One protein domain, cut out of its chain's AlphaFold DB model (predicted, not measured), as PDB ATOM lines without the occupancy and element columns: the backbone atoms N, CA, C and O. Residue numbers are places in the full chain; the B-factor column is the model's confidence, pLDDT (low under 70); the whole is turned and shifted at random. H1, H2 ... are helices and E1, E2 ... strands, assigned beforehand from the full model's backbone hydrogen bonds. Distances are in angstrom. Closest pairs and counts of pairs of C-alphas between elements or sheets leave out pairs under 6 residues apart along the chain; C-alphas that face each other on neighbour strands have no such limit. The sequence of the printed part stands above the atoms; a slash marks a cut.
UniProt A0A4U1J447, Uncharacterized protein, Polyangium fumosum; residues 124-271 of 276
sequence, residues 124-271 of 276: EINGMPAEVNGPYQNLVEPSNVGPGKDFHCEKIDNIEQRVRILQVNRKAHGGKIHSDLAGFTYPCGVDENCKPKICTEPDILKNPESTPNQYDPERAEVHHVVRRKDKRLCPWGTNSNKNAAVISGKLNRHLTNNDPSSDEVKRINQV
ATOM      1  N   GLU A 124      66.624  26.153 298.864       82.62
ATOM      2  CA  GLU A 124      67.239  25.037 299.576       82.62
ATOM      3  C   GLU A 124      66.970  23.714 298.841       82.62
ATOM      4  O   GLU A 124      65.822  23.301 298.670       82.62
ATOM      5  N   ILE A 125      68.040  23.036 298.423       80.31
ATOM      6  CA  ILE A 125      68.010  21.714 297.796       80.31
ATOM      7  C   ILE A 125      68.883  20.787 298.635       80.31
ATOM      8  O   ILE A 125      70.089  20.993 298.754       80.31
ATOM      9  N   ASN A 126      68.280  19.748 299.221       79.50
ATOM     10  CA  ASN A 126      68.963  18.809 300.122       79.50
ATOM     11  C   ASN A 126      69.734  19.503 301.267       79.50
ATOM     12  O   ASN A 126      70.846  19.096 301.600       79.50
ATOM     13  N   GLY A 127      69.172  20.567 301.852       74.00
ATOM     14  CA  GLY A 127      69.817  21.309 302.941       74.00
ATOM     15  C   GLY A 127      70.884  22.314 302.505       74.00
ATOM     16  O   GLY A 127      71.511  22.928 303.363       74.00
ATOM     17  N   MET A 128      71.114  22.490 301.198       79.81
ATOM     18  CA  MET A 128      72.095  23.436 300.663       79.81
ATOM     19  C   MET A 128      71.411  24.528 299.832       79.81
ATOM     20  O   MET A 128      70.562  24.205 298.999       79.81
ATOM     21  N   PRO A 129      71.769  25.811 300.014       84.56
ATOM     22  CA  PRO A 129      71.239  26.885 299.186       84.56
ATOM     23  C   PRO A 129      71.751  26.738 297.749       84.56
ATOM     24  O   PRO A 129      72.955  26.642 297.514       84.56
ATOM     25  N   ALA A 130      70.833  26.728 296.788       89.19
ATOM     26  CA  ALA A 130      71.131  26.603 295.372       89.19
ATOM     27  C   ALA A 130      70.561  27.786 294.591       89.19
ATOM     28  O   ALA A 130      69.446  28.248 294.834       89.19
ATOM     29  N   GLU A 131      71.332  28.263 293.621       91.31
ATOM     30  CA  GLU A 131      70.859  29.251 292.663       91.31
ATOM     31  C   GLU A 131      70.005  28.585 291.577       91.31
ATOM     32  O   GLU A 131      70.243  27.439 291.181       91.31
ATOM     33  N   VAL A 132      69.008  29.318 291.086       93.38
ATOM     34  CA  VAL A 132      68.248  28.921 289.901       93.38
ATOM     35  C   VAL A 132      69.052  29.260 288.648       93.38
ATOM     36  O   VAL A 132      69.372  30.422 288.406       93.38
ATOM     37  N   ASN A 133      69.320  28.239 287.839       94.62
ATOM     38  CA  ASN A 133      70.026  28.325 286.565       94.62
ATOM     39  C   ASN A 133      69.185  27.656 285.477       94.62
ATOM     40  O   ASN A 133      69.439  26.525 285.066       94.62
ATOM     41  N   GLY A 134      68.133  28.350 285.061       94.56
ATOM     42  CA  GLY A 134      67.175  27.866 284.083       94.56
ATOM     43  C   GLY A 134      67.719  27.791 282.653       94.56
ATOM     44  O   GLY A 134      68.801  28.305 282.346       94.56
ATOM     45  N   PRO A 135      66.939  27.193 281.736       97.38
ATOM     46  CA  PRO A 135      67.400  26.823 280.396       97.38
ATOM     47  C   PRO A 135      67.814  28.019 279.538       97.38
ATOM     48  O   PRO A 135      68.585  27.883 278.595       97.38
ATOM     49  N   TYR A 136      67.323  29.215 279.852       97.62
ATOM     50  CA  TYR A 136      67.569  30.420 279.062       97.62
ATOM     51  C   TYR A 136      68.757  31.249 279.564       97.62
ATOM     52  O   TYR A 136      68.991  32.336 279.044       97.62
ATOM     53  N   GLN A 137      69.542  30.749 280.522       95.88
ATOM     54  CA  GLN A 137      70.690  31.460 281.110       95.88
ATOM     55  C   GLN A 137      71.745  31.958 280.102       95.88
ATOM     56  O   GLN A 137      72.441  32.928 280.377       95.88
ATOM     57  N   ASN A 138      71.849  31.333 278.923       95.75
ATOM     58  CA  ASN A 138      72.788  31.740 277.868       95.75
ATOM     59  C   ASN A 138      72.236  32.837 276.938       95.75
ATOM     60  O   ASN A 138      72.930  33.280 276.021       95.75
ATOM     61  N   LEU A 139      70.982  33.258 277.119       94.69
ATOM     62  CA  LEU A 139      70.412  34.367 276.363       94.69
ATOM     63  C   LEU A 139      70.918  35.701 276.911       94.69
ATOM     64  O   LEU A 139      71.031  35.882 278.121       94.69
ATOM     65  N   VAL A 140      71.131  36.667 276.015       93.88
ATOM     66  CA  VAL A 140      71.429  38.057 276.388       93.88
ATOM     67  C   VAL A 140      70.355  38.562 277.350       93.88
ATOM     68  O   VAL A 140      69.167  38.533 277.028       93.88
ATOM     69  N   GLU A 141      70.776  38.997 278.534       94.25
ATOM     70  CA  GLU A 141      69.880  39.557 279.544       94.25
ATOM     71  C   GLU A 141      69.253  40.875 279.056       94.25
ATOM     72  O   GLU A 141      69.893  41.626 278.309       94.25
ATOM     73  N   PRO A 142      68.008  41.196 279.456       91.81
ATOM     74  CA  PRO A 142      67.446  42.508 279.184       91.81
ATOM     75  C   PRO A 142      68.279  43.591 279.878       91.81
ATOM     76  O   PRO A 142      68.898  43.366 280.917       91.81
ATOM     77  N   SER A 143      68.251  44.809 279.338       88.81
ATOM     78  CA  SER A 143      69.005  45.954 279.880       88.81
ATOM     79  C   SER A 143      68.650  46.298 281.331       88.81
ATOM     80  O   SER A 143      69.402  46.978 282.020       88.81
ATOM     81  N   ASN A 144      67.492  45.828 281.784       90.62
ATOM     82  CA  ASN A 144      66.824  46.236 283.000       90.62
ATOM     83  C   ASN A 144      66.409  45.013 283.837       90.62
ATOM     84  O   ASN A 144      65.242  44.890 284.210       90.62
ATOM     85  N   VAL A 145      67.346  44.123 284.171       92.94
ATOM     86  CA  VAL A 145      67.091  43.025 285.123       92.94
ATOM     87  C   VAL A 145      66.839  43.578 286.529       92.94
ATOM     88  O   VAL A 145      67.598  44.413 287.017       92.94
ATOM     89  N   GLY A 146      65.784  43.114 287.200       91.25
ATOM     90  CA  GLY A 146      65.533  43.471 288.600       91.25
ATOM     91  C   GLY A 146      64.413  42.664 289.262       91.25
ATOM     92  O   GLY A 146      63.624  42.035 288.547       91.25
ATOM     93  N   PRO A 147      64.341  42.654 290.607       91.06
ATOM     94  CA  PRO A 147      63.272  41.997 291.358       91.06
ATOM     95  C   PRO A 147      61.882  42.482 290.940       91.06
ATOM     96  O   PRO A 147      61.699  43.625 290.536       91.06
ATOM     97  N   GLY A 148      60.884  41.601 290.991       90.44
ATOM     98  CA  GLY A 148      59.484  41.963 290.745       90.44
ATOM     99  C   GLY A 148      59.121  42.294 289.293       90.44
ATOM    100  O   GLY A 148      57.928  42.405 288.985       90.44
ATOM    101  N   LYS A 149      60.097  42.405 288.388       92.19
ATOM    102  CA  LYS A 149      59.872  42.713 286.973       92.19
ATOM    103  C   LYS A 149      59.258  41.553 286.200       92.19
ATOM    104  O   LYS A 149      59.287  40.407 286.626       92.19
ATOM    105  N   ASP A 150      58.658  41.885 285.065       92.69
ATOM    106  CA  ASP A 150      57.961  40.954 284.185       92.69
ATOM    107  C   ASP A 150      58.751  40.673 282.906       92.69
ATOM    108  O   ASP A 150      59.273  41.593 282.277       92.69
ATOM    109  N   PHE A 151      58.699  39.428 282.426       93.94
ATOM    110  CA  PHE A 151      59.258  39.041 281.124       93.94
ATOM    111  C   PHE A 151      58.557  39.701 279.920       93.94
ATOM    112  O   PHE A 151      59.086  39.663 278.815       93.94
ATOM    113  N   HIS A 152      57.361  40.275 280.091       91.25
ATOM    114  CA  HIS A 152      56.619  40.919 278.998       91.25
ATOM    115  C   HIS A 152      56.847  42.438 278.906       91.25
ATOM    116  O   HIS A 152      56.349  43.082 277.985       91.25
ATOM    117  N   CYS A 153      57.580  43.029 279.856       87.69
ATOM    118  CA  CYS A 153      57.818  44.474 279.896       87.69
ATOM    119  C   CYS A 153      59.132  44.895 279.226       87.69
ATOM    120  O   CYS A 153      59.262  46.051 278.831       87.69
ATOM    121  N   GLU A 154      60.091  43.980 279.083       90.50
ATOM    122  CA  GLU A 154      61.404  44.270 278.505       90.50
ATOM    123  C   GLU A 154      61.501  43.815 277.045       90.50
ATOM    124  O   GLU A 154      60.875  42.834 276.627       90.50
ATOM    125  N   LYS A 155      62.327  44.518 276.264       88.94
ATOM    126  CA  LYS A 155      62.631  44.173 274.871       88.94
ATOM    127  C   LYS A 155      64.127  43.970 274.681       88.94
ATOM    128  O   LYS A 155      64.927  44.765 275.162       88.94
ATOM    129  N   ILE A 156      64.487  42.942 273.923       86.62
ATOM    130  CA  ILE A 156      65.863  42.630 273.535       86.62
ATOM    131  C   ILE A 156      65.870  42.545 272.010       86.62
ATOM    132  O   ILE A 156      65.125  41.750 271.438       86.62
ATOM    133  N   ASP A 157      66.659  43.394 271.351       86.62
ATOM    134  CA  ASP A 157      66.672  43.536 269.886       86.62
ATOM    135  C   ASP A 157      65.275  43.829 269.296       86.62
ATOM    136  O   ASP A 157      64.868  43.263 268.287       86.62
ATOM    137  N   ASN A 158      64.512  44.712 269.955       88.75
ATOM    138  CA  ASN A 158      63.120  45.073 269.630       88.75
ATOM    139  C   ASN A 158      62.075  43.945 269.755       88.75
ATOM    140  O   ASN A 158      60.902  44.174 269.449       88.75
ATOM    141  N   ILE A 159      62.450  42.772 270.269       90.50
ATOM    142  CA  ILE A 159      61.536  41.653 270.541       90.50
ATOM    143  C   ILE A 159      61.252  41.600 272.043       90.50
ATOM    144  O   ILE A 159      62.174  41.678 272.851       90.50
ATOM    145  N   GLU A 160      59.980  41.470 272.432       94.00
ATOM    146  CA  GLU A 160      59.591  41.252 273.834       94.00
ATOM    147  C   GLU A 160      60.321  40.027 274.404       94.00
ATOM    148  O   GLU A 160      60.344  38.967 273.775       94.00
ATOM    149  N   GLN A 161      60.905  40.152 275.596       95.19
ATOM    150  CA  GLN A 161      61.726  39.102 276.200       95.19
ATOM    151  C   GLN A 161      60.974  37.763 276.293       95.19
ATOM    152  O   GLN A 161      61.502  36.731 275.879       95.19
ATOM    153  N   ARG A 162      59.712  37.769 276.737       95.12
ATOM    154  CA  ARG A 162      58.844  36.579 276.749       95.12
ATOM    155  C   ARG A 162      58.718  35.933 275.366       95.12
ATOM    156  O   ARG A 162      58.800  34.711 275.248       95.12
ATOM    157  N   VAL A 163      58.509  36.737 274.322       94.62
ATOM    158  CA  VAL A 163      58.385  36.251 272.938       94.62
ATOM    159  C   VAL A 163      59.701  35.627 272.479       94.62
ATOM    160  O   VAL A 163      59.686  34.542 271.901       94.62
ATOM    161  N   ARG A 164      60.837  36.255 272.796       94.88
ATOM    162  CA  ARG A 164      62.171  35.727 272.487       94.88
ATOM    163  C   ARG A 164      62.426  34.375 273.158       94.88
ATOM    164  O   ARG A 164      62.885  33.453 272.491       94.88
ATOM    165  N   ILE A 165      62.082  34.226 274.437       96.75
ATOM    166  CA  ILE A 165      62.213  32.960 275.182       96.75
ATOM    167  C   ILE A 165      61.414  31.839 274.496       96.75
ATOM    168  O   ILE A 165      61.943  30.759 274.229       96.75
ATOM    169  N   LEU A 166      60.160  32.113 274.125       96.19
ATOM    170  CA  LEU A 166      59.308  31.152 273.419       96.19
ATOM    171  C   LEU A 166      59.843  30.808 272.018       96.19
ATOM    172  O   LEU A 166      59.751  29.656 271.598       96.19
ATOM    173  N   GLN A 167      60.418  31.775 271.295       95.06
ATOM    174  CA  GLN A 167      61.053  31.542 269.991       95.06
ATOM    175  C   GLN A 167      62.282  30.635 270.103       95.06
ATOM    176  O   GLN A 167      62.427  29.715 269.299       95.06
ATOM    177  N   VAL A 168      63.136  30.863 271.105       96.06
ATOM    178  CA  VAL A 168      64.317  30.028 271.372       96.06
ATOM    179  C   VAL A 168      63.891  28.603 271.711       96.06
ATOM    180  O   VAL A 168      64.394  27.665 271.095       96.06
ATOM    181  N   ASN A 169      62.909  28.438 272.606       97.31
ATOM    182  CA  ASN A 169      62.342  27.123 272.912       97.31
ATOM    183  C   ASN A 169      61.836  26.437 271.634       97.31
ATOM    184  O   ASN A 169      62.212  25.306 271.338       97.31
ATOM    185  N   ARG A 170      61.045  27.153 270.824       96.19
ATOM    186  CA  ARG A 170      60.476  26.615 269.585       96.19
ATOM    187  C   ARG A 170      61.548  26.168 268.590       96.19
ATOM    188  O   ARG A 170      61.412  25.125 267.951       96.19
ATOM    189  N   LYS A 171      62.607  26.966 268.438       95.94
ATOM    190  CA  LYS A 171      63.733  26.685 267.540       95.94
ATOM    191  C   LYS A 171      64.514  25.454 268.002       95.94
ATOM    192  O   LYS A 171      64.817  24.600 267.172       95.94
ATOM    193  N   ALA A 172      64.786  25.343 269.303       95.94
ATOM    194  CA  ALA A 172      65.497  24.206 269.884       95.94
ATOM    195  C   ALA A 172      64.765  22.868 269.665       95.94
ATOM    196  O   ALA A 172      65.411  21.830 269.546       95.94
ATOM    197  N   HIS A 173      63.435  22.898 269.525       95.88
ATOM    198  CA  HIS A 173      62.596  21.704 269.390       95.88
ATOM    199  C   HIS A 173      61.905  21.581 268.023       95.88
ATOM    200  O   HIS A 173      60.763  21.129 267.910       95.88
ATOM    201  N   GLY A 174      62.584  22.000 266.950       93.88
ATOM    202  CA  GLY A 174      62.143  21.707 265.581       93.88
ATOM    203  C   GLY A 174      60.784  22.310 265.201       93.88
ATOM    204  O   GLY A 174      60.057  21.728 264.398       93.88
ATOM    205  N   GLY A 175      60.418  23.460 265.776       93.44
ATOM    206  CA  GLY A 175      59.196  24.194 265.435       93.44
ATOM    207  C   GLY A 175      58.031  24.017 266.414       93.44
ATOM    208  O   GLY A 175      57.027  24.721 266.279       93.44
ATOM    209  N   LYS A 176      58.154  23.137 267.414       95.56
ATOM    210  CA  LYS A 176      57.169  22.955 268.496       95.56
ATOM    211  C   LYS A 176      57.665  23.585 269.790       95.56
ATOM    212  O   LYS A 176      58.865  23.724 269.970       95.56
ATOM    213  N   ILE A 177      56.758  23.966 270.685       96.75
ATOM    214  CA  ILE A 177      57.134  24.454 272.017       96.75
ATOM    215  C   ILE A 177      57.086  23.282 272.994       96.75
ATOM    216  O   ILE A 177      56.068  22.594 273.058       96.75
ATOM    217  N   HIS A 178      58.170  23.074 273.735       97.50
ATOM    218  CA  HIS A 178      58.282  22.037 274.755       97.50
ATOM    219  C   HIS A 178      58.322  22.640 276.158       97.50
ATOM    220  O   HIS A 178      58.841  23.743 276.348       97.50
ATOM    221  N   SER A 179      57.761  21.923 277.130       97.94
ATOM    222  CA  SER A 179      57.834  22.299 278.540       97.94
ATOM    223  C   SER A 179      59.196  21.942 279.130       97.94
ATOM    224  O   SER A 179      59.623  20.792 279.069       97.94
ATOM    225  N   ASP A 180      59.838  22.899 279.794       98.19
ATOM    226  CA  ASP A 180      61.078  22.682 280.545       98.19
ATOM    227  C   ASP A 180      60.842  21.866 281.831       98.19
ATOM    228  O   ASP A 180      61.784  21.386 282.460       98.19
ATOM    229  N   LEU A 181      59.578  21.678 282.225       97.56
ATOM    230  CA  LEU A 181      59.163  20.817 283.334       97.56
ATOM    231  C   LEU A 181      58.332  19.619 282.863       97.56
ATOM    232  O   LEU A 181      57.550  19.075 283.643       97.56
ATOM    233  N   ALA A 182      58.502  19.168 281.617       97.25
ATOM    234  CA  ALA A 182      57.831  17.976 281.102       97.25
ATOM    235  C   ALA A 182      57.912  16.793 282.092       97.25
ATOM    236  O   ALA A 182      58.966  16.458 282.642       97.25
ATOM    237  N   GLY A 183      56.768  16.160 282.364       96.25
ATOM    238  CA  GLY A 183      56.673  15.057 283.323       96.25
ATOM    239  C   GLY A 183      56.638  15.471 284.803       96.25
ATOM    240  O   GLY A 183      56.580  14.593 285.666       96.25
ATOM    241  N   PHE A 184      56.678  16.765 285.133       96.62
ATOM    242  CA  PHE A 184      56.476  17.251 286.501       96.62
ATOM    243  C   PHE A 184      55.039  16.988 286.962       96.62
ATOM    244  O   PHE A 184      54.087  17.248 286.225       96.62
ATOM    245  N   THR A 185      54.864  16.473 288.178       95.69
ATOM    246  CA  THR A 185      53.547  16.128 288.721       95.69
ATOM    247  C   THR A 185      53.101  17.126 289.779       95.69
ATOM    248  O   THR A 185      53.888  17.567 290.611       95.69
ATOM    249  N   TYR A 186      51.821  17.500 289.754       94.25
ATOM    250  CA  TYR A 186      51.275  18.505 290.668       94.25
ATOM    251  C   TYR A 186      49.773  18.315 290.910       94.25
ATOM    252  O   TYR A 186      49.060  17.802 290.040       94.25
ATOM    253  N   PRO A 187      49.250  18.732 292.078       92.81
ATOM    254  CA  PRO A 187      47.817  18.717 292.324       92.81
ATOM    255  C   PRO A 187      47.124  19.772 291.455       92.81
ATOM    256  O   PRO A 187      47.493  20.946 291.447       92.81
ATOM    257  N   CYS A 188      46.089  19.356 290.730       90.38
ATOM    258  CA  CYS A 188      45.417  20.192 289.733       90.38
ATOM    259  C   CYS A 188      43.889  20.236 289.887       90.38
ATOM    260  O   CYS A 188      43.175  20.505 288.919       90.38
ATOM    261  N   GLY A 189      43.395  19.978 291.101       87.88
ATOM    262  CA  GLY A 189      41.976  20.005 291.454       87.88
ATOM    263  C   GLY A 189      41.502  18.670 292.016       87.88
ATOM    264  O   GLY A 189      42.276  17.939 292.636       87.88
ATOM    265  N   VAL A 190      40.229  18.360 291.787       89.75
ATOM    266  CA  VAL A 190      39.619  17.074 292.134       89.75
ATOM    267  C   VAL A 190      39.076  16.375 290.890       89.75
ATOM    268  O   VAL A 190      38.862  17.014 289.858       89.75
ATOM    269  N   ASP A 191      38.920  15.059 290.962       89.19
ATOM    270  CA  ASP A 191      38.259  14.263 289.930       89.19
ATOM    271  C   ASP A 191      36.722  14.294 290.067       89.19
ATOM    272  O   ASP A 191      36.165  14.969 290.936       89.19
ATOM    273  N   GLU A 192      36.033  13.554 289.197       88.88
ATOM    274  CA  GLU A 192      34.566  13.423 289.193       88.88
ATOM    275  C   GLU A 192      34.009  12.823 290.496       88.88
ATOM    276  O   GLU A 192      32.838  13.004 290.814       88.88
ATOM    277  N   ASN A 193      34.860  12.152 291.278       90.69
ATOM    278  CA  ASN A 193      34.530  11.560 292.570       90.69
ATOM    279  C   ASN A 193      35.005  12.431 293.746       90.69
ATOM    280  O   ASN A 193      35.124  11.936 294.869       90.69
ATOM    281  N   CYS A 194      35.308  13.711 293.501       87.75
ATOM    282  CA  CYS A 194      35.814  14.664 294.489       87.75
ATOM    283  C   CYS A 194      37.135  14.240 295.167       87.75
ATOM    284  O   CYS A 194      37.443  14.711 296.265       87.75
ATOM    285  N   LYS A 195      37.943  13.375 294.540       91.44
ATOM    286  CA  LYS A 195      39.260  12.968 295.055       91.44
ATOM    287  C   LYS A 195      40.368  13.861 294.499       91.44
ATOM    288  O   LYS A 195      40.255  14.296 293.354       91.44
ATOM    289  N   PRO A 196      41.456  14.122 295.252       92.06
ATOM    290  CA  PRO A 196      42.586  14.904 294.755       92.06
ATOM    291  C   PRO A 196      43.119  14.361 293.426       92.06
ATOM    292  O   PRO A 196      43.502  13.196 293.327       92.06
ATOM    293  N   LYS A 197      43.154  15.220 292.407       94.38
ATOM    294  CA  LYS A 197      43.645  14.888 291.071       94.38
ATOM    295  C   LYS A 197      45.085  15.358 290.917       94.38
ATOM    296  O   LYS A 197      45.382  16.538 291.116       94.38
ATOM    297  N   ILE A 198      45.954  14.442 290.504       94.88
ATOM    298  CA  ILE A 198      47.329  14.745 290.109       94.88
ATOM    299  C   ILE A 198      47.373  14.902 288.591       94.88
ATOM    300  O   ILE A 198      46.859  14.063 287.853       94.88
ATOM    301  N   CYS A 199      47.963  15.999 288.133       94.69
ATOM    302  CA  CYS A 199      48.275  16.231 286.734       94.69
ATOM    303  C   CYS A 199      49.762  16.031 286.494       94.69
ATOM    304  O   CYS A 199      50.573  16.215 287.399       94.69
ATOM    305  N   THR A 200      50.090  15.713 285.250       97.00
ATOM    306  CA  THR A 200      51.459  15.657 284.752       97.00
ATOM    307  C   THR A 200      51.615  16.740 283.702       97.00
ATOM    308  O   THR A 200      50.765  16.871 282.821       97.00
ATOM    309  N   GLU A 201      52.677  17.524 283.817       97.75
ATOM    310  CA  GLU A 201      53.044  18.541 282.845       97.75
ATOM    311  C   GLU A 201      53.338  17.887 281.483       97.75
ATOM    312  O   GLU A 201      54.162  16.964 281.421       97.75
ATOM    313  N   PRO A 202      52.655  18.304 280.402       96.94
ATOM    314  CA  PRO A 202      52.874  17.740 279.076       96.94
ATOM    315  C   PRO A 202      54.248  18.118 278.514       96.94
ATOM    316  O   PRO A 202      54.799  19.169 278.827       96.94
ATOM    317  N   ASP A 203      54.771  17.268 277.631       97.44
ATOM    318  CA  ASP A 203      56.009  17.544 276.898       97.44
ATOM    319  C   ASP A 203      55.814  18.654 275.857       97.44
ATOM    320  O   ASP A 203      56.522  19.651 275.873       97.44
ATOM    321  N   ILE A 204      54.801  18.524 274.994       97.06
ATOM    322  CA  ILE A 204      54.512  19.494 273.931       97.06
ATOM    323  C   ILE A 204      53.389  20.428 274.376       97.06
ATOM    324  O   ILE A 204      52.284  19.984 274.693       97.06
ATOM    325  N   LEU A 205      53.659  21.729 274.325       96.50
ATOM    326  CA  LEU A 205      52.729  22.793 274.683       96.50
ATOM    327  C   LEU A 205      52.064  23.389 273.447       96.50
ATOM    328  O   LEU A 205      52.620  23.411 272.344       96.50
ATOM    329  N   LYS A 206      50.861  23.931 273.635       92.69
ATOM    330  CA  LYS A 206      50.183  24.662 272.567       92.69
ATOM    331  C   LYS A 206      50.830  26.021 272.359       92.69
ATOM    332  O   LYS A 206      51.228  26.703 273.308       92.69
ATOM    333  N   ASN A 207      50.880  26.439 271.098       88.25
ATOM    334  CA  ASN A 207      51.343  27.774 270.766       88.25
ATOM    335  C   ASN A 207      50.449  28.839 271.410       88.25
ATOM    336  O   ASN A 207      49.229  28.688 271.412       88.25
ATOM    337  N   PRO A 208      51.033  29.946 271.890       80.88
ATOM    338  CA  PRO A 208      50.264  31.034 272.483       80.88
ATOM    339  C   PRO A 208      49.468  31.908 271.472       80.88
ATOM    340  O   PRO A 208      49.057  33.004 271.836       80.88
ATOM    341  N   GLU A 209      49.230  31.471 270.226       69.94
ATOM    342  CA  GLU A 209      48.517  32.231 269.168       69.94
ATOM    343  C   GLU A 209      46.982  32.094 269.283       69.94
ATOM    344  O   GLU A 209      46.497  31.045 269.689       69.94
ATOM    345  N   SER A 210      46.107  33.012 268.857       48.19
ATOM    346  CA  SER A 210      46.119  34.477 268.669       48.19
ATOM    347  C   SER A 210      44.736  35.066 269.043       48.19
ATOM    348  O   SER A 210      44.490  36.258 268.864       48.19
ATOM    349  N   THR A 211      43.805  34.246 269.555       47.31
ATOM    350  CA  THR A 211      42.457  34.678 269.937       47.31
ATOM    351  C   THR A 211      42.487  35.211 271.373       47.31
ATOM    352  O   THR A 211      42.666  34.437 272.315       47.31
ATOM    353  N   PRO A 212      42.290  36.525 271.591       52.62
ATOM    354  CA  PRO A 212      42.548  37.178 272.882       52.62
ATOM    355  C   PRO A 212      41.689  36.684 274.059       52.62
ATOM    356  O   PRO A 212      41.977  37.018 275.205       52.62
ATOM    357  N   ASN A 213      40.640  35.896 273.800       56.09
ATOM    358  CA  ASN A 213      39.544  35.686 274.746       56.09
ATOM    359  C   ASN A 213      39.360  34.242 275.230       56.09
ATOM    360  O   ASN A 213      38.460  34.004 276.033       56.09
ATOM    361  N   GLN A 214      40.179  33.277 274.794       65.06
ATOM    362  CA  GLN A 214      40.071  31.901 275.289       65.06
ATOM    363  C   GLN A 214      41.306  31.523 276.104       65.06
ATOM    364  O   GLN A 214      42.418  31.410 275.592       65.06
ATOM    365  N   TYR A 215      41.108  31.337 277.410       75.50
ATOM    366  CA  TYR A 215      42.127  30.732 278.258       75.50
ATOM    367  C   TYR A 215      42.314  29.272 277.835       75.50
ATOM    368  O   TYR A 215      41.417  28.451 278.035       75.50
ATOM    369  N   ASP A 216      43.475  28.955 277.268       85.94
ATOM    370  CA  ASP A 216      43.889  27.579 277.011       85.94
ATOM    371  C   ASP A 216      44.873  27.137 278.110       85.94
ATOM    372  O   ASP A 216      45.972  27.694 278.189       85.94
ATOM    373  N   PRO A 217      44.503  26.183 278.985       87.75
ATOM    374  CA  PRO A 217      45.366  25.725 280.075       87.75
ATOM    375  C   PRO A 217      46.673  25.086 279.592       87.75
ATOM    376  O   PRO A 217      47.645  25.085 280.339       87.75
ATOM    377  N   GLU A 218      46.712  24.580 278.359       89.56
ATOM    378  CA  GLU A 218      47.876  23.888 277.794       89.56
ATOM    379  C   GLU A 218      48.742  24.816 276.921       89.56
ATOM    380  O   GLU A 218      49.676  24.362 276.257       89.56
ATOM    381  N   ARG A 219      48.437  26.124 276.878       93.25
ATOM    382  CA  ARG A 219      49.277  27.103 276.172       93.25
ATOM    383  C   ARG A 219      50.620  27.265 276.867       93.25
ATOM    384  O   ARG A 219      50.685  27.264 278.096       93.25
ATOM    385  N   ALA A 220      51.659  27.498 276.080       95.75
ATOM    386  CA  ALA A 220      52.969  27.829 276.608       95.75
ATOM    387  C   ALA A 220      52.986  29.203 277.296       95.75
ATOM    388  O   ALA A 220      52.555  30.221 276.740       95.75
ATOM    389  N   GLU A 221      53.539  29.239 278.501       95.75
ATOM    390  CA  GLU A 221      53.793  30.437 279.287       95.75
ATOM    391  C   GLU A 221      55.246  30.459 279.759       95.75
ATOM    392  O   GLU A 221      55.864  29.419 279.958       95.75
ATOM    393  N   VAL A 222      55.790  31.666 279.926       96.56
ATOM    394  CA  VAL A 222      57.108  31.853 280.535       96.56
ATOM    395  C   VAL A 222      56.900  32.084 282.025       96.56
ATOM    396  O   VAL A 222      56.237  33.041 282.433       96.56
ATOM    397  N   HIS A 223      57.451  31.180 282.814       96.88
ATOM    398  CA  HIS A 223      57.363  31.107 284.256       96.88
ATOM    399  C   HIS A 223      58.598  31.712 284.923       96.88
ATOM    400  O   HIS A 223      59.713  31.567 284.431       96.88
ATOM    401  N   HIS A 224      58.369  32.382 286.051       96.19
ATOM    402  CA  HIS A 224      59.410  32.818 286.978       96.19
ATOM    403  C   HIS A 224      59.613  31.731 288.031       96.19
ATOM    404  O   HIS A 224      58.770  31.627 288.923       96.19
ATOM    405  N   VAL A 225      60.716  30.986 287.947       95.62
ATOM    406  CA  VAL A 225      61.023  29.885 288.880       95.62
ATOM    407  C   VAL A 225      61.134  30.429 290.308       95.62
ATOM    408  O   VAL A 225      60.336  30.109 291.184       95.62
ATOM    409  N   VAL A 226      62.032  31.389 290.544       93.56
ATOM    410  CA  VAL A 226      61.897  32.299 291.687       93.56
ATOM    411  C   VAL A 226      60.829  33.315 291.332       93.56
ATOM    412  O   VAL A 226      61.014  34.163 290.456       93.56
ATOM    413  N   ARG A 227      59.689  33.242 292.008       91.75
ATOM    414  CA  ARG A 227      58.541  34.099 291.714       91.75
ATOM    415  C   ARG A 227      58.872  35.571 291.885       91.75
ATOM    416  O   ARG A 227      59.563  35.965 292.816       91.75
ATOM    417  N   ARG A 228      58.238  36.403 291.062       91.12
ATOM    418  CA  ARG A 228      58.357  37.869 291.109       91.12
ATOM    419  C   ARG A 228      58.122  38.476 292.484       91.12
ATOM    420  O   ARG A 228      58.723  39.495 292.807       91.12
ATOM    421  N   LYS A 229      57.201  37.894 293.252       89.94
ATOM    422  CA  LYS A 229      56.882  38.331 294.605       89.94
ATOM    423  C   LYS A 229      57.027  37.177 295.578       89.94
ATOM    424  O   LYS A 229      56.643  36.049 295.263       89.94
ATOM    425  N   ASP A 230      57.533  37.477 296.762       87.50
ATOM    426  CA  ASP A 230      57.492  36.545 297.880       87.50
ATOM    427  C   ASP A 230      56.075  36.461 298.482       87.50
ATOM    428  O   ASP A 230      55.133  37.150 298.068       87.50
ATOM    429  N   LYS A 231      55.899  35.612 299.497       84.31
ATOM    430  CA  LYS A 231      54.613  35.456 300.202       84.31
ATOM    431  C   LYS A 231      54.174  36.706 300.968       84.31
ATOM    432  O   LYS A 231      53.012  36.789 301.357       84.31
ATOM    433  N   ARG A 232      55.079  37.660 301.181       83.94
ATOM    434  CA  ARG A 232      54.816  38.958 301.810       83.94
ATOM    435  C   ARG A 232      54.435  40.004 300.767       83.94
ATOM    436  O   ARG A 232      54.236  41.160 301.133       83.94
ATOM    437  N   LEU A 233      54.327  39.620 299.490       84.69
ATOM    438  CA  LEU A 233      54.045  40.475 298.336       84.69
ATOM    439  C   LEU A 233      55.145  41.505 298.032       84.69
ATOM    440  O   LEU A 233      54.882  42.471 297.312       84.69
ATOM    441  N   CYS A 234      56.351  41.315 298.572       87.38
ATOM    442  CA  CYS A 234      57.521  42.115 298.219       87.38
ATOM    443  C   CYS A 234      58.132  41.606 296.906       87.38
ATOM    444  O   CYS A 234      58.021  40.410 296.633       87.38
ATOM    445  N   PRO A 235      58.776  42.470 296.096       90.50
ATOM    446  CA  PRO A 235      59.623  42.026 294.989       90.50
ATOM    447  C   PRO A 235      60.622  40.956 295.453       90.50
ATOM    448  O   PRO A 235      61.167  41.061 296.550       90.50
ATOM    449  N   TRP A 236      60.832  39.914 294.649       90.94
ATOM    450  CA  TRP A 236      61.696  38.784 295.007       90.94
ATOM    451  C   TRP A 236      62.506  38.284 293.810       90.94
ATOM    452  O   TRP A 236      63.625  38.736 293.586       90.94
ATOM    453  N   GLY A 237      61.939  37.389 293.006       91.12
ATOM    454  CA  GLY A 237      62.555  36.906 291.778       91.12
ATOM    455  C   GLY A 237      62.644  37.982 290.703       91.12
ATOM    456  O   GLY A 237      61.840  38.919 290.667       91.12
ATOM    457  N   THR A 238      63.627  37.835 289.819       94.06
ATOM    458  CA  THR A 238      63.923  38.795 288.750       94.06
ATOM    459  C   THR A 238      63.419  38.306 287.398       94.06
ATOM    460  O   THR A 238      63.197  37.112 287.200       94.06
ATOM    461  N   ASN A 239      63.327  39.212 286.429       95.25
ATOM    462  CA  ASN A 239      63.129  38.869 285.022       95.25
ATOM    463  C   ASN A 239      64.438  38.459 284.311       95.25
ATOM    464  O   ASN A 239      64.546  38.635 283.102       95.25
ATOM    465  N   SER A 240      65.450  37.959 285.026       96.44
ATOM    466  CA  SER A 240      66.646  37.391 284.388       96.44
ATOM    467  C   SER A 240      66.283  36.130 283.604       96.44
ATOM    468  O   SER A 240      65.447  35.339 284.047       96.44
ATOM    469  N   ASN A 241      66.924  35.902 282.459       96.62
ATOM    470  CA  ASN A 241      66.672  34.717 281.641       96.62
ATOM    471  C   ASN A 241      67.020  33.413 282.382       96.62
ATOM    472  O   ASN A 241      66.356  32.400 282.170       96.62
ATOM    473  N   LYS A 242      67.983  33.418 283.315       96.44
ATOM    474  CA  LYS A 242      68.255  32.238 284.161       96.44
ATOM    475  C   LYS A 242      67.098  31.899 285.108       96.44
ATOM    476  O   LYS A 242      67.013  30.781 285.589       96.44
ATOM    477  N   ASN A 243      66.203  32.845 285.388       97.06
ATOM    478  CA  ASN A 243      65.028  32.623 286.228       97.06
ATOM    479  C   ASN A 243      63.786  32.202 285.415       97.06
ATOM    480  O   ASN A 243      62.688  32.093 285.965       97.06
ATOM    481  N   ALA A 244      63.937  32.015 284.101       97.31
ATOM    482  CA  ALA A 244      62.850  31.668 283.202       97.31
ATOM    483  C   ALA A 244      62.755  30.155 282.968       97.31
ATOM    484  O   ALA A 244      63.769  29.474 282.818       97.31
ATOM    485  N   ALA A 245      61.525  29.665 282.845       98.00
ATOM    486  CA  ALA A 245      61.193  28.343 282.319       98.00
ATOM    487  C   ALA A 245      59.936  28.442 281.440       98.00
ATOM    488  O   ALA A 245      59.039  29.228 281.736       98.00
ATOM    489  N   VAL A 246      59.841  27.668 280.367       98.19
ATOM    490  CA  VAL A 246      58.630  27.531 279.553       98.19
ATOM    491  C   VAL A 246      57.827  26.340 280.053       98.19
ATOM    492  O   VAL A 246      58.329  25.225 280.087       98.19
ATOM    493  N   ILE A 247      56.574  26.577 280.438       98.06
ATOM    494  CA  ILE A 247      55.659  25.562 280.982       98.06
ATOM    495  C   ILE A 247      54.218  25.824 280.528       98.06
ATOM    496  O   ILE A 247      53.914  26.874 279.958       98.06
ATOM    497  N   SER A 248      53.305  24.893 280.790       97.06
ATOM    498  CA  SER A 248      51.875  25.069 280.549       97.06
ATOM    499  C   SER A 248      51.289  26.173 281.437       97.06
ATOM    500  O   SER A 248      51.673  26.348 282.598       97.06
ATOM    501  N   GLY A 249      50.289  26.900 280.933       94.00
ATOM    502  CA  GLY A 249      49.558  27.891 281.732       94.00
ATOM    503  C   GLY A 249      48.884  27.287 282.971       94.00
ATOM    504  O   GLY A 249      48.741  27.945 284.005       94.00
ATOM    505  N   LYS A 250      48.514  26.005 282.910       93.56
ATOM    506  CA  LYS A 250      47.961  25.254 284.035       93.56
ATOM    507  C   LYS A 250      48.983  25.028 285.148       93.56
ATOM    508  O   LYS A 250      48.659  25.317 286.304       93.56
ATOM    509  N   LEU A 251      50.196  24.570 284.823       96.00
ATOM    510  CA  LEU A 251      51.270  24.435 285.807       96.00
ATOM    511  C   LEU A 251      51.711  25.809 286.318       96.00
ATOM    512  O   LEU A 251      51.837  25.993 287.528       96.00
ATOM    513  N   ASN A 252      51.836  26.809 285.439       95.44
ATOM    514  CA  ASN A 252      52.222  28.162 285.840       95.44
ATOM    515  C   ASN A 252      51.249  28.755 286.868       95.44
ATOM    516  O   ASN A 252      51.670  29.350 287.860       95.44
ATOM    517  N   ARG A 253      49.939  28.531 286.704       92.25
ATOM    518  CA  ARG A 253      48.926  28.940 287.689       92.25
ATOM    519  C   ARG A 253      49.094  28.230 289.035       92.25
ATOM    520  O   ARG A 253      48.883  28.852 290.077       92.25
ATOM    521  N   HIS A 254      49.440  26.942 289.026       92.81
ATOM    522  CA  HIS A 254      49.718  26.194 290.250       92.81
ATOM    523  C   HIS A 254      50.956  26.755 290.967       92.81
ATOM    524  O   HIS A 254      50.876  27.092 292.148       92.81
ATOM    525  N   LEU A 255      52.065  26.932 290.246       92.94
ATOM    526  CA  LEU A 255      53.335  27.403 290.803       92.94
ATOM    527  C   LEU A 255      53.298  28.874 291.232       92.94
ATOM    528  O   LEU A 255      53.848  29.217 292.269       92.94
ATOM    529  N   THR A 256      52.564  29.744 290.530       86.38
ATOM    530  CA  THR A 256      52.433  31.174 290.894       86.38
ATOM    531  C   THR A 256      52.004  31.365 292.357       86.38
ATOM    532  O   THR A 256      52.452  32.290 293.038       86.38
ATOM    533  N   ASN A 257      51.174  30.462 292.883       73.19
ATOM    534  CA  ASN A 257      50.665  30.542 294.249       73.19
ATOM    535  C   ASN A 257      51.591  29.915 295.306       73.19
ATOM    536  O   ASN A 257      51.336  30.088 296.501       73.19
ATOM    537  N   ASN A 258      52.675  29.240 294.916       86.31
ATOM    538  CA  ASN A 258      53.519  28.420 295.792       86.31
ATOM    539  C   ASN A 258      54.988  28.846 295.753       86.31
ATOM    540  O   ASN A 258      55.439  29.384 294.757       86.31
ATOM    541  N   ASP A 259      55.726  28.651 296.845       85.75
ATOM    542  CA  ASP A 259      57.181  28.850 296.799       85.75
ATOM    543  C   ASP A 259      57.800  27.796 295.869       85.75
ATOM    544  O   ASP A 259      57.278  26.673 295.835       85.75
ATOM    545  N   PRO A 260      58.873  28.129 295.128       88.88
ATOM    546  CA  PRO A 260      59.557  27.153 294.295       88.88
ATOM    547  C   PRO A 260      59.994  25.963 295.140       88.88
ATOM    548  O   PRO A 260      60.629  26.110 296.188       88.88
ATOM    549  N   SER A 261      59.628  24.770 294.685       90.62
ATOM    550  CA  SER A 261      59.991  23.543 295.391       90.62
ATOM    551  C   SER A 261      61.422  23.119 295.057       90.62
ATOM    552  O   SER A 261      61.927  23.389 293.968       90.62
ATOM    553  N   SER A 262      62.071  22.379 295.963       90.88
ATOM    554  CA  SER A 262      63.382  21.773 295.679       90.88
ATOM    555  C   SER A 262      63.345  20.906 294.414       90.88
ATOM    556  O   SER A 262      64.307  20.896 293.652       90.88
ATOM    557  N   ASP A 263      62.253  20.176 294.173       92.75
ATOM    558  CA  ASP A 263      62.115  19.298 293.006       92.75
ATOM    559  C   ASP A 263      61.968  20.076 291.697       92.75
ATOM    560  O   ASP A 263      62.540  19.684 290.679       92.75
ATOM    561  N   GLU A 264      61.231  21.186 291.726       94.50
ATOM    562  CA  GLU A 264      61.111  22.114 290.603       94.50
ATOM    563  C   GLU A 264      62.478  22.691 290.233       94.50
ATOM    564  O   GLU A 264      62.930  22.513 289.104       94.50
ATOM    565  N   VAL A 265      63.176  23.306 291.195       94.69
ATOM    566  CA  VAL A 265      64.478  23.936 290.934       94.69
ATOM    567  C   VAL A 265      65.514  22.903 290.508       94.69
ATOM    568  O   VAL A 265      66.273  23.141 289.571       94.69
ATOM    569  N   LYS A 266      65.525  21.721 291.136       94.38
ATOM    570  CA  LYS A 266      66.433  20.635 290.755       94.38
ATOM    571  C   LYS A 266      66.219  20.197 289.308       94.38
ATOM    572  O   LYS A 266      67.204  19.988 288.608       94.38
ATOM    573  N   ARG A 267      64.968  20.055 288.858       95.38
ATOM    574  CA  ARG A 267      64.660  19.696 287.464       95.38
ATOM    575  C   ARG A 267      65.051  20.809 286.505       95.38
ATOM    576  O   ARG A 267      65.743  20.524 285.536       95.38
ATOM    577  N   ILE A 268      64.687  22.056 286.805       96.31
ATOM    578  CA  ILE A 268      65.057  23.222 285.991       96.31
ATOM    579  C   ILE A 268      66.574  23.318 285.812       96.31
ATOM    580  O   ILE A 268      67.046  23.427 284.687       96.31
ATOM    581  N   ASN A 269      67.339  23.192 286.897       95.31
ATOM    582  CA  ASN A 269      68.800  23.262 286.858       95.31
ATOM    583  C   ASN A 269      69.449  22.098 286.079       95.31
ATOM    584  O   ASN A 269      70.636  22.159 285.766       95.31
ATOM    585  N   GLN A 270      68.707  21.020 285.803       95.25
ATOM    586  CA  GLN A 270      69.169  19.879 285.007       95.25
ATOM    587  C   GLN A 270      68.835  20.011 283.517       95.25
ATOM    588  O   GLN A 270      69.410  19.277 282.711       95.25
ATOM    589  N   VAL A 271      67.925  20.911 283.139       95.06
ATOM    590  CA  VAL A 271      67.611  21.154 281.731       95.06
ATOM    591  C   VAL A 271      68.817  21.838 281.074       95.06
ATOM    592  O   VAL A 271      69.282  22.867 281.570       95.06
TER     593      VAL A 271
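Overview. This is residues 124 to 271 of the 276 residues of an uncharacterized protein of Polyangium fumosum (UniProt A0A4U1J447). Little regular structure: a loop-rich body has the hairpin E4 and E5 at its core, H1 packed on it, and H2 between it and hairpin E2 and E3. The printed part has 148 residues, 51 in named elements: E1 H1 E2 E3 E4 E5 H2 H3, mixed class, both hairpins antiparallel. It is compact, radius of gyration of the C-alphas 15.3 A, spanning 50 by 41 by 28 A.

Along the chain. E1, residues 128 to 130, begins at C-alpha (72.095, 23.436, 300.663). H1 is 161 to 172, 16.6 A long; E2 185 to 190; E3 196 to 200; E4 220 to 224; E5 244 to 248; H2 249 to 256. H3, 262 to 268, ends at C-alpha (65.057, 23.222, 285.991).

Arrangement. Across E4 and E5, N 223 and O 245 are 2.7 A apart, within hydrogen-bond range. The closest C-alphas of H1 and E4, Arg 162 and Val 222, are 6.3 A apart. In H1, H2 and H3 every O i to N i+4 pair is within range.

Size, cuts and confidence. The printed part has no cut; in the long link E3 to E4, residues 209 to 214 have pLDDT under 70.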